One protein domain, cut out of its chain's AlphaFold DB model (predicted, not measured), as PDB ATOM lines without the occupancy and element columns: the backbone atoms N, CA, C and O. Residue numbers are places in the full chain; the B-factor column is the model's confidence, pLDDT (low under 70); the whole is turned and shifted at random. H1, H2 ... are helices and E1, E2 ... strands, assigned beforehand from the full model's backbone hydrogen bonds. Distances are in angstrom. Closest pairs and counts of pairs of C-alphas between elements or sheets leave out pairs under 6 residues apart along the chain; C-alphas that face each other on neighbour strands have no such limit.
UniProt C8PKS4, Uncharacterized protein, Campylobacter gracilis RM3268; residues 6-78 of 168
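AT A GLANCE: This is residues 6 to 78 of the 168 residues of an uncharacterized protein of Campylobacter gracilis RM3268 (UniProt C8PKS4). A small two-stranded hairpin, E1 and E2, lies near the middle of the length, and from it two helices, H1 and H3, reach towards one end like two separate arms running roughly the same way, with the short helix H2 between them, touching H3, while the loop round Ala 10, before E1, makes the opposite end. The loop of residues 20 to 29 carries the hairpin on beyond the strands, and residues 6 to 7 add a short antiparallel pairing to residues 17 to 18 of E1. The printed part has 73 residues, with two named strands and three named helices in the order E1, E2, H1, H2, H3; the sheet has the order E1 - E2 and is antiparallel. The class is mixed, helices and strands, with under half of the printed residues, 34 of 73, in named elements. The whole is only just compact, close to loose, with a radius of gyration of the C-alphas of 13.3 A and spans of 38 by 31 by 18 A.

IN THESE COORDINATES: The sheet begins with E1, residues 17 to 19, which is 7.0 A from first to last C-alpha and starts at C-alpha 17, at (5.325, -26.504, -88.268). Its neighbour E2, residues 30 to 33, is 9.3 A long and is the longest strand. H1, residues 36 to 47, is the longest helix by residues and measures 16.2 A; its C-alpha 36 is at (3.695, -32.173, -86.149). H2, residues 55 to 58, has four residues and measures 5.2 A. H3, residues 67 to 77, measures 15.3 A and ends at C-alpha 77, at (1.119, -14.819, -67.418).

HOW THE PARTS SIT: E1 and E2 form a hairpin, antiparallel, with 143 degrees between their N-to-C directions. The C-alphas of Tyr 18 and Lys 31 face each other at 4.3 A. Across the pair, N 19 and O 30 are within hydrogen-bond range at 2.8 A, and N 17 and O 33 at 3.0 A. From this sheet outward, the closest C-alphas of E2 and H1 are those of Ala 33 and Phe 39, 5.4 A apart. Those of E1 and H1 are Val 17 and Ile 36, 6.3 A apart. The closest C-alphas of E2 and H3 are those of Val 32 and Phe 68, at 7.3 A. For E1 and H3 they are those of Phe 19 and Phe 68, at 7.7 A. H1 and H3 are apart, and H1 touches no helix. H2 touches H3, with 4 pairs of C-alphas within 8 A; the closest are those of Leu 55 and Ala 73, 6.1 A apart. H1 and H2 are close but not clearly touching, their closest C-alphas being those of Leu 46 and Ile 58, at 7.4 A. H2 is apart from both E1 and E2. In H1 and H3 each O i to N i+4 pair is within hydrogen-bond range; H2 is too short for such a pair, and its one O i to N i+3 pair is within range.

THE WHOLE: The two C-alphas farthest apart are those of Ala 10 and Pro 52, at 38.7 A, while the first and last printed C-alphas, of Phe 6 and Arg 78, are 27.4 A apart. The centre of E2 is nearest to the mean of the C-alphas, at 6.1 A, and that of H2 is farthest, at 13.9 A. The printed part has no cut. The link from E2 to H1, with 2 residues, is tight; those from E1 to E2, with 10 residues, from H1 to H2, with 7, and from H2 to H3, with 8, are short. The mean pLDDT of the printed part is 86.7, and the model's confidence is under 70 at residues 11 to 13 and at residues 23 to 26.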
ATOM      1  N   PHE A   6       1.073 -23.823 -90.623       90.69
ATOM      2  CA  PHE A   6       1.254 -24.601 -91.847       90.69
ATOM      3  C   PHE A   6       2.530 -25.438 -91.825       90.69
ATOM      4  O   PHE A   6       3.456 -25.198 -91.055       90.69
ATOM      5  N   VAL A   7       2.565 -26.442 -92.699       90.12
ATOM      6  CA  VAL A   7       3.706 -27.333 -92.914       90.12
ATOM      7  C   VAL A   7       4.112 -27.236 -94.376       90.12
ATOM      8  O   VAL A   7       3.260 -27.294 -95.263       90.12
ATOM      9  N   ASP A   8       5.413 -27.123 -94.632       80.88
ATOM     10  CA  ASP A   8       5.950 -27.245 -95.984       80.88
ATOM     11  C   ASP A   8       6.377 -28.695 -96.256       80.88
ATOM     12  O   ASP A   8       7.418 -29.167 -95.792       80.88
ATOM     13  N   PHE A   9       5.560 -29.404 -97.037       76.69
ATOM     14  CA  PHE A   9       5.824 -30.785 -97.443       76.69
ATOM     15  C   PHE A   9       7.020 -30.922 -98.402       76.69
ATOM     16  O   PHE A   9       7.525 -32.030 -98.589       76.69
ATOM     17  N   ALA A  10       7.500 -29.826 -99.002       76.25
ATOM     18  CA  ALA A  10       8.667 -29.838 -99.881       76.25
ATOM     19  C   ALA A  10       9.998 -29.947 -99.112       76.25
ATOM     20  O   ALA A  10      11.005 -30.348 -99.697       76.25
ATOM     21  N   LEU A  11      10.012 -29.653 -97.802       68.31
ATOM     22  CA  LEU A  11      11.210 -29.703 -96.946       68.31
ATOM     23  C   LEU A  11      11.556 -31.114 -96.424       68.31
ATOM     24  O   LEU A  11      12.504 -31.279 -95.654       68.31
ATOM     25  N   GLY A  12      10.836 -32.150 -96.865       66.25
ATOM     26  CA  GLY A  12      11.115 -33.551 -96.535       66.25
ATOM     27  C   GLY A  12      10.407 -34.062 -95.273       66.25
ATOM     28  O   GLY A  12       9.474 -33.452 -94.763       66.25
ATOM     29  N   ALA A  13      10.843 -35.225 -94.776       63.44
ATOM     30  CA  ALA A  13      10.094 -36.046 -93.811       63.44
ATOM     31  C   ALA A  13       9.898 -35.436 -92.409       63.44
ATOM     32  O   ALA A  13       9.102 -35.962 -91.635       63.44
ATOM     33  N   ALA A  14      10.620 -34.367 -92.064       71.56
ATOM     34  CA  ALA A  14      10.500 -33.745 -90.748       71.56
ATOM     35  C   ALA A  14       9.170 -32.992 -90.573       71.56
ATOM     36  O   ALA A  14       8.690 -32.910 -89.454       71.56
ATOM     37  N   SER A  15       8.536 -32.506 -91.650       84.50
ATOM     38  CA  SER A  15       7.250 -31.786 -91.579       84.50
ATOM     39  C   SER A  15       7.214 -30.687 -90.496       84.50
ATOM     40  O   SER A  15       6.337 -30.725 -89.625       84.50
ATOM     41  N   PRO A  16       8.169 -29.733 -90.502       90.81
ATOM     42  CA  PRO A  16       8.211 -28.667 -89.508       90.81
ATOM     43  C   PRO A  16       6.952 -27.805 -89.573       90.81
ATOM     44  O   PRO A  16       6.424 -27.540 -90.655       90.81
ATOM     45  N   VAL A  17       6.501 -27.364 -88.403       93.31
ATOM     46  CA  VAL A  17       5.325 -26.504 -88.268       93.31
ATOM     47  C   VAL A  17       5.788 -25.059 -88.201       93.31
ATOM     48  O   VAL A  17       6.675 -24.715 -87.413       93.31
ATOM     49  N   TYR A  18       5.172 -24.224 -89.027       93.25
ATOM     50  CA  TYR A  18       5.375 -22.786 -89.072       93.25
ATOM     51  C   TYR A  18       4.100 -22.057 -88.674       93.25
ATOM     52  O   TYR A  18       3.001 -22.561 -88.890       93.25
ATOM     53  N   PHE A  19       4.277 -20.862 -88.137       92.62
ATOM     54  CA  PHE A  19       3.251 -19.871 -87.859       92.62
ATOM     55  C   PHE A  19       3.561 -18.605 -88.665       92.62
ATOM     56  O   PHE A  19       4.732 -18.323 -88.923       92.62
ATOM     57  N   ALA A  20       2.552 -17.841 -89.068       90.56
ATOM     58  CA  ALA A  20       2.763 -16.520 -89.653       90.56
ATOM     59  C   ALA A  20       1.676 -15.548 -89.192       90.56
ATOM     60  O   ALA A  20       0.493 -15.837 -89.346       90.56
ATOM     61  N   TYR A  21       2.079 -14.379 -88.698       87.12
ATOM     62  CA  TYR A  21       1.148 -13.289 -88.414       87.12
ATOM     63  C   TYR A  21       0.526 -12.764 -89.715       87.12
ATOM     64  O   TYR A  21       1.224 -12.552 -90.715       87.12
ATOM     65  N   HIS A  22      -0.780 -12.498 -89.710       81.12
ATOM     66  CA  HIS A  22      -1.443 -11.799 -90.803       81.12
ATOM     67  C   HIS A  22      -0.868 -10.384 -90.947       81.12
ATOM     68  O   HIS A  22      -1.087  -9.509 -90.111       81.12
ATOM     69  N   GLY A  23      -0.160 -10.140 -92.051       67.75
ATOM     70  CA  GLY A  23       0.423  -8.841 -92.390       67.75
ATOM     71  C   GLY A  23      -0.152  -8.226 -93.669       67.75
ATOM     72  O   GLY A  23      -0.676  -8.918 -94.545       67.75
ATOM     73  N   ALA A  24       0.005  -6.907 -93.804       53.31
ATOM     74  CA  ALA A  24      -0.408  -6.073 -94.940       53.31
ATOM     75  C   ALA A  24       0.396  -6.314 -96.247       53.31
ATOM     76  O   ALA A  24       0.797  -5.364 -96.918       53.31
ATOM     77  N   GLY A  25       0.630  -7.577 -96.625       60.72
ATOM     78  CA  GLY A  25       1.195  -7.961 -97.928       60.72
ATOM     79  C   GLY A  25       2.381  -8.935 -97.906       60.72
ATOM     80  O   GLY A  25       2.785  -9.384 -98.975       60.72
ATOM     81  N   SER A  26       2.919  -9.297 -96.739       66.25
ATOM     82  CA  SER A  26       3.982 -10.304 -96.587       66.25
ATOM     83  C   SER A  26       3.737 -11.168 -95.355       66.25
ATOM     84  O   SER A  26       3.310 -10.659 -94.321       66.25
ATOM     85  N   TRP A  27       3.962 -12.475 -95.489       78.75
ATOM     86  CA  TRP A  27       3.813 -13.456 -94.415       78.75
ATOM     87  C   TRP A  27       5.206 -13.989 -94.103       78.75
ATOM     88  O   TRP A  27       5.796 -14.683 -94.934       78.75
ATOM     89  N   GLU A  28       5.761 -13.610 -92.954       86.75
ATOM     90  CA  GLU A  28       7.072 -14.085 -92.513       86.75
ATOM     91  C   GLU A  28       6.890 -15.360 -91.672       86.75
ATOM     92  O   GLU A  28       6.266 -15.303 -90.611       86.75
ATOM     93  N   PRO A  29       7.366 -16.528 -92.146       89.44
ATOM     94  CA  PRO A  29       7.201 -17.787 -91.430       89.44
ATOM     95  C   PRO A  29       8.106 -17.856 -90.197       89.44
ATOM     96  O   PRO A  29       9.330 -17.756 -90.300       89.44
ATOM     97  N   ILE A  30       7.511 -18.154 -89.049       92.31
ATOM     98  CA  ILE A  30       8.191 -18.455 -87.790       92.31
ATOM     99  C   ILE A  30       8.093 -19.961 -87.565       92.31
ATOM    100  O   ILE A  30       6.998 -20.510 -87.461       92.31
ATOM    101  N   LYS A  31       9.223 -20.669 -87.500       93.31
ATOM    102  CA  LYS A  31       9.212 -22.105 -87.191       93.31
ATOM    103  C   LYS A  31       8.850 -22.298 -85.721       93.31
ATOM    104  O   LYS A  31       9.601 -21.853 -84.862       93.31
ATOM    105  N   VAL A  32       7.752 -22.989 -85.434       94.88
ATOM    106  CA  VAL A  32       7.274 -23.235 -84.061       94.88
ATOM    107  C   VAL A  32       7.549 -24.661 -83.588       94.88
ATOM    108  O   VAL A  32       7.736 -24.886 -82.401       94.88
ATOM    109  N   ALA A  33       7.677 -25.636 -84.491       94.31
ATOM    110  CA  ALA A  33       8.071 -26.990 -84.107       94.31
ATOM    111  C   ALA A  33       8.854 -27.706 -85.207       94.31
ATOM    112  O   ALA A  33       8.707 -27.429 -86.398       94.31
ATOM    113  N   ASP A  34       9.674 -28.676 -84.802       91.69
ATOM    114  CA  ASP A  34      10.442 -29.510 -85.731       91.69
ATOM    115  C   ASP A  34       9.574 -30.460 -86.549       91.69
ATOM    116  O   ASP A  34       9.956 -30.811 -87.662       91.69
ATOM    117  N   ASN A  35       8.440 -30.880 -85.988       91.50
ATOM    118  CA  ASN A  35       7.482 -31.768 -86.625       91.50
ATOM    119  C   ASN A  35       6.101 -31.657 -85.960       91.50
ATOM    120  O   ASN A  35       5.969 -31.119 -84.857       91.50
ATOM    121  N   ILE A  36       5.085 -32.211 -86.621       90.38
ATOM    122  CA  ILE A  36       3.695 -32.173 -86.149       90.38
ATOM    123  C   ILE A  36       3.482 -32.887 -84.806       90.38
ATOM    124  O   ILE A  36       2.721 -32.393 -83.983       90.38
ATOM    125  N   VAL A  37       4.192 -33.992 -84.548       92.00
ATOM    126  CA  VAL A  37       4.084 -34.736 -83.279       92.00
ATOM    127  C   VAL A  37       4.610 -33.876 -82.138       92.00
ATOM    128  O   VAL A  37       3.969 -33.749 -81.100       92.00
ATOM    129  N   LYS A  38       5.747 -33.205 -82.349       92.62
ATOM    130  CA  LYS A  38       6.313 -32.313 -81.344       92.62
ATOM    131  C   LYS A  38       5.412 -31.114 -81.082       92.62
ATOM    132  O   LYS A  38       5.277 -30.696 -79.938       92.62
ATOM    133  N   PHE A  39       4.791 -30.577 -82.127       94.12
ATOM    134  CA  PHE A  39       3.820 -29.499 -81.987       94.12
ATOM    135  C   PHE A  39       2.609 -29.933 -81.150       94.12
ATOM    136  O   PHE A  39       2.234 -29.228 -80.220       94.12
ATOM    137  N   GLU A  40       2.050 -31.116 -81.413       94.19
ATOM    138  CA  GLU A  40       0.936 -31.682 -80.645       94.19
ATOM    139  C   GLU A  40       1.292 -31.903 -79.165       94.19
ATOM    140  O   GLU A  40       0.509 -31.540 -78.286       94.19
ATOM    141  N   GLU A  41       2.484 -32.435 -78.869       95.31
ATOM    142  CA  GLU A  41       2.983 -32.577 -77.493       95.31
ATOM    143  C   GLU A  41       3.033 -31.229 -76.765       95.31
ATOM    144  O   GLU A  41       2.591 -31.127 -75.619       95.31
ATOM    145  N   ILE A  42       3.561 -30.197 -77.435       94.62
ATOM    146  CA  ILE A  42       3.663 -28.841 -76.887       94.62
ATOM    147  C   ILE A  42       2.264 -28.288 -76.604       94.62
ATOM    148  O   ILE A  42       2.005 -27.844 -75.489       94.62
ATOM    149  N   LEU A  43       1.344 -28.365 -77.571       94.00
ATOM    150  CA  LEU A  43      -0.026 -27.874 -77.405       94.00
ATOM    151  C   LEU A  43      -0.777 -28.601 -76.286       94.00
ATOM    152  O   LEU A  43      -1.467 -27.961 -75.500       94.00
ATOM    153  N   THR A  44      -0.617 -29.921 -76.185       93.75
ATOM    154  CA  THR A  44      -1.259 -30.726 -75.137       93.75
ATOM    155  C   THR A  44      -0.755 -30.330 -73.752       93.75
ATOM    156  O   THR A  44      -1.548 -30.199 -72.821       93.75
ATOM    157  N   ALA A  45       0.555 -30.118 -73.610       93.81
ATOM    158  CA  ALA A  45       1.146 -29.702 -72.345       93.81
ATOM    159  C   ALA A  45       0.731 -28.277 -71.957       93.81
ATOM    160  O   ALA A  45       0.403 -28.041 -70.798       93.81
ATOM    161  N   LEU A  46       0.693 -27.351 -72.921       91.88
ATOM    162  CA  LEU A  46       0.226 -25.980 -72.707       91.88
ATOM    163  C   LEU A  46      -1.250 -25.945 -72.298       91.88
ATOM    164  O   LEU A  46      -1.587 -25.301 -71.315       91.88
ATOM    165  N   ALA A  47      -2.114 -26.698 -72.985       89.25
ATOM    166  CA  ALA A  47      -3.547 -26.764 -72.685       89.25
ATOM    167  C   ALA A  47      -3.868 -27.362 -71.302       89.25
ATOM    168  O   ALA A  47      -4.977 -27.191 -70.802       89.25
ATOM    169  N   ALA A  48      -2.921 -28.079 -70.692       91.25
ATOM    170  CA  ALA A  48      -3.046 -28.599 -69.334       91.25
ATOM    171  C   ALA A  48      -2.633 -27.582 -68.252       91.25
ATOM    172  O   ALA A  48      -2.823 -27.857 -67.067       91.25
ATOM    173  N   LEU A  49      -2.050 -26.439 -68.630       89.06
ATOM    174  CA  LEU A  49      -1.729 -25.362 -67.698       89.06
ATOM    175  C   LEU A  49      -2.989 -24.549 -67.389       89.06
ATOM    176  O   LEU A  49      -3.725 -24.150 -68.287       89.06
ATOM    177  N   GLU A  50      -3.205 -24.251 -66.110       83.31
ATOM    178  CA  GLU A  50      -4.209 -23.274 -65.689       83.31
ATOM    179  C   GLU A  50      -3.596 -21.871 -65.758       83.31
ATOM    180  O   GLU A  50      -2.578 -21.607 -65.116       83.31
ATOM    181  N   ALA A  51      -4.198 -20.975 -66.542       81.50
ATOM    182  CA  ALA A  51      -3.846 -19.560 -66.531       81.50
ATOM    183  C   ALA A  51      -4.479 -18.852 -65.305       81.50
ATOM    184  O   ALA A  51      -5.592 -19.204 -64.909       81.50
ATOM    185  N   PRO A  52      -3.819 -17.840 -64.705       85.62
ATOM    186  CA  PRO A  52      -2.461 -17.409 -65.008       85.62
ATOM    187  C   PRO A  52      -1.403 -18.417 -64.556       85.62
ATOM    188  O   PRO A  52      -1.475 -18.944 -63.444       85.62
ATOM    189  N   CYS A  53      -0.353 -18.601 -65.356       84.69
ATOM    190  CA  CYS A  53       0.818 -19.377 -64.960       84.69
ATOM    191  C   CYS A  53       2.126 -18.625 -65.232       84.69
ATOM    192  O   CYS A  53       2.198 -17.686 -66.020       84.69
ATOM    193  N   SER A  54       3.182 -18.996 -64.508       86.00
ATOM    194  CA  SER A  54       4.477 -18.319 -64.624       86.00
ATOM    195  C   SER A  54       5.229 -18.722 -65.895       86.00
ATOM    196  O   SER A  54       5.106 -19.851 -66.370       86.00
ATOM    197  N   LEU A  55       6.116 -17.845 -66.377       84.94
ATOM    198  CA  LEU A  55       7.050 -18.162 -67.467       84.94
ATOM    199  C   LEU A  55       7.897 -19.413 -67.168       84.94
ATOM    200  O   LEU A  55       8.236 -20.162 -68.081       84.94
ATOM    201  N   GLU A  56       8.204 -19.675 -65.892       87.12
ATOM    202  CA  GLU A  56       8.941 -20.870 -65.460       87.12
ATOM    203  C   GLU A  56       8.173 -22.173 -65.732       87.12
ATOM    204  O   GLU A  56       8.799 -23.208 -65.950       87.12
ATOM    205  N   ALA A  57       6.836 -22.134 -65.771       87.62
ATOM    206  CA  ALA A  57       6.010 -23.289 -66.128       87.62
ATOM    207  C   ALA A  57       6.015 -23.573 -67.642       87.62
ATOM    208  O   ALA A  57       5.836 -24.718 -68.050       87.62
ATOM    209  N   ILE A  58       6.252 -22.547 -68.467       89.62
ATOM    210  CA  ILE A  58       6.200 -22.628 -69.936       89.62
ATOM    211  C   ILE A  58       7.582 -22.886 -70.543       89.62
ATOM    212  O   ILE A  58       7.692 -23.624 -71.520       89.62
ATOM    213  N   ALA A  59       8.650 -22.343 -69.950       92.19
ATOM    214  CA  ALA A  59      10.025 -22.486 -70.439       92.19
ATOM    215  C   ALA A  59      10.483 -23.941 -70.709       92.19
ATOM    216  O   ALA A  59      11.257 -24.148 -71.645       92.19
ATOM    217  N   PRO A  60      10.037 -24.972 -69.956       93.56
ATOM    218  CA  PRO A  60      10.362 -26.366 -70.269       93.56
ATOM    219  C   PRO A  60       9.607 -26.930 -71.481       93.56
ATOM    220  O   PRO A  60      10.016 -27.954 -72.029       93.56
ATOM    221  N   LEU A  61       8.485 -26.313 -71.864       92.31
ATOM    222  CA  LEU A  61       7.587 -26.794 -72.915       92.31
ATOM    223  C   LEU A  61       7.945 -26.210 -74.281       92.31
ATOM    224  O   LEU A  61       7.841 -26.911 -75.287       92.31
ATOM    225  N   ALA A  62       8.367 -24.946 -74.322       91.25
ATOM    226  CA  ALA A  62       8.597 -24.217 -75.561       91.25
ATOM    227  C   ALA A  62       9.777 -23.235 -75.469       91.25
ATOM    228  O   ALA A  62      10.130 -22.752 -74.395       91.25
ATOM    229  N   ASP A  63      10.388 -22.927 -76.616       92.94
ATOM    230  CA  ASP A  63      11.504 -21.980 -76.696       92.94
ATOM    231  C   ASP A  63      11.006 -20.535 -76.572       92.94
ATOM    232  O   ASP A  63      10.455 -19.984 -77.519       92.94
ATOM    233  N   LEU A  64      11.250 -19.895 -75.426       91.81
ATOM    234  CA  LEU A  64      10.862 -18.500 -75.180       91.81
ATOM    235  C   LEU A  64      11.687 -17.465 -75.971       91.81
ATOM    236  O   LEU A  64      11.376 -16.275 -75.929       91.81
ATOM    237  N   ASN A  65      12.727 -17.878 -76.708       92.94
ATOM    238  CA  ASN A  65      13.365 -17.002 -77.698       92.94
ATOM    239  C   ASN A  65      12.562 -16.928 -79.003       92.94
ATOM    240  O   ASN A  65      12.744 -15.991 -79.783       92.94
ATOM    241  N   ASN A  66      11.670 -17.893 -79.236       93.44
ATOM    242  CA  ASN A  66      10.717 -17.859 -80.328       93.44
ATOM    243  C   ASN A  66       9.650 -16.799 -80.043       93.44
ATOM    244  O   ASN A  66       9.031 -16.795 -78.980       93.44
ATOM    245  N   GLU A  67       9.426 -15.906 -81.002       91.69
ATOM    246  CA  GLU A  67       8.475 -14.805 -80.862       91.69
ATOM    247  C   GLU A  67       7.053 -15.282 -80.545       91.69
ATOM    248  O   GLU A  67       6.453 -14.763 -79.606       91.69
ATOM    249  N   PHE A  68       6.580 -16.328 -81.229       92.94
ATOM    250  CA  PHE A  68       5.252 -16.901 -81.001       92.94
ATOM    251  C   PHE A  68       5.087 -17.397 -79.556       92.94
ATOM    252  O   PHE A  68       4.108 -17.082 -78.884       92.94
ATOM    253  N   TYR A  69       6.063 -18.155 -79.046       94.00
ATOM    254  CA  TYR A  69       5.979 -18.710 -77.692       94.00
ATOM    255  C   TYR A  69       6.208 -17.670 -76.599       94.00
ATOM    256  O   TYR A  69       5.682 -17.831 -75.501       94.00
ATOM    257  N   ARG A  70       6.960 -16.603 -76.884       91.25
ATOM    258  CA  ARG A  70       7.107 -15.473 -75.966       91.25
ATOM    259  C   ARG A  70       5.783 -14.731 -75.789       91.25
ATOM    260  O   ARG A  70       5.381 -14.514 -74.654       91.25
ATOM    261  N   GLU A  71       5.106 -14.396 -76.887       89.44
ATOM    262  CA  GLU A  71       3.787 -13.750 -76.842       89.44
ATOM    263  C   GLU A  71       2.755 -14.639 -76.137       89.44
ATOM    264  O   GLU A  71       2.066 -14.185 -75.228       89.44
ATOM    265  N   LEU A  72       2.726 -15.934 -76.472       90.69
ATOM    266  CA  LEU A  72       1.871 -16.904 -75.791       90.69
ATOM    267  C   LEU A  72       2.128 -16.927 -74.276       90.69
ATOM    268  O   LEU A  72       1.191 -16.978 -73.486       90.69
ATOM    269  N   ALA A  73       3.394 -16.906 -73.859       90.31
ATOM    270  CA  ALA A  73       3.748 -16.940 -72.448       90.31
ATOM    271  C   ALA A  73       3.341 -15.653 -71.712       90.31
ATOM    272  O   ALA A  73       2.912 -15.730 -70.561       90.31
ATOM    273  N   ASP A  74       3.414 -14.497 -72.377       87.50
ATOM    274  CA  ASP A  74       2.887 -13.235 -71.849       87.50
ATOM    275  C   ASP A  74       1.362 -13.300 -71.667       87.50
ATOM    276  O   ASP A  74       0.848 -12.829 -70.651       87.50
ATOM    277  N   ASP A  75       0.640 -13.923 -72.602       86.88
ATOM    278  CA  ASP A  75      -0.810 -14.119 -72.500       86.88
ATOM    279  C   ASP A  75      -1.195 -15.084 -71.367       86.88
ATOM    280  O   ASP A  75      -2.132 -14.797 -70.627       86.88
ATOM    281  N   TYR A  76      -0.445 -16.171 -71.156       86.19
ATOM    282  CA  TYR A  76      -0.642 -17.073 -70.009       86.19
ATOM    283  C   TYR A  76      -0.248 -16.446 -68.665       86.19
ATOM    284  O   TYR A  76      -0.766 -16.859 -67.630       86.19
ATOM    285  N   ALA A  77       0.691 -15.497 -68.643       84.38
ATOM    286  CA  ALA A  77       1.119 -14.819 -67.418       84.38
ATOM    287  C   ALA A  77       0.117 -13.757 -66.955       84.38
ATOM    288  O   ALA A  77       0.087 -13.399 -65.771       84.38
ATOM    289  N   ARG A  78      -0.712 -13.248 -67.871       78.25
ATOM    290  CA  ARG A  78      -1.851 -12.415 -67.507       78.25
ATOM    291  C   ARG A  78      -2.842 -13.298 -66.764       78.25
ATOM    292  O   ARG A  78      -3.202 -14.378 -67.226       78.25
TER     293      ARG A  78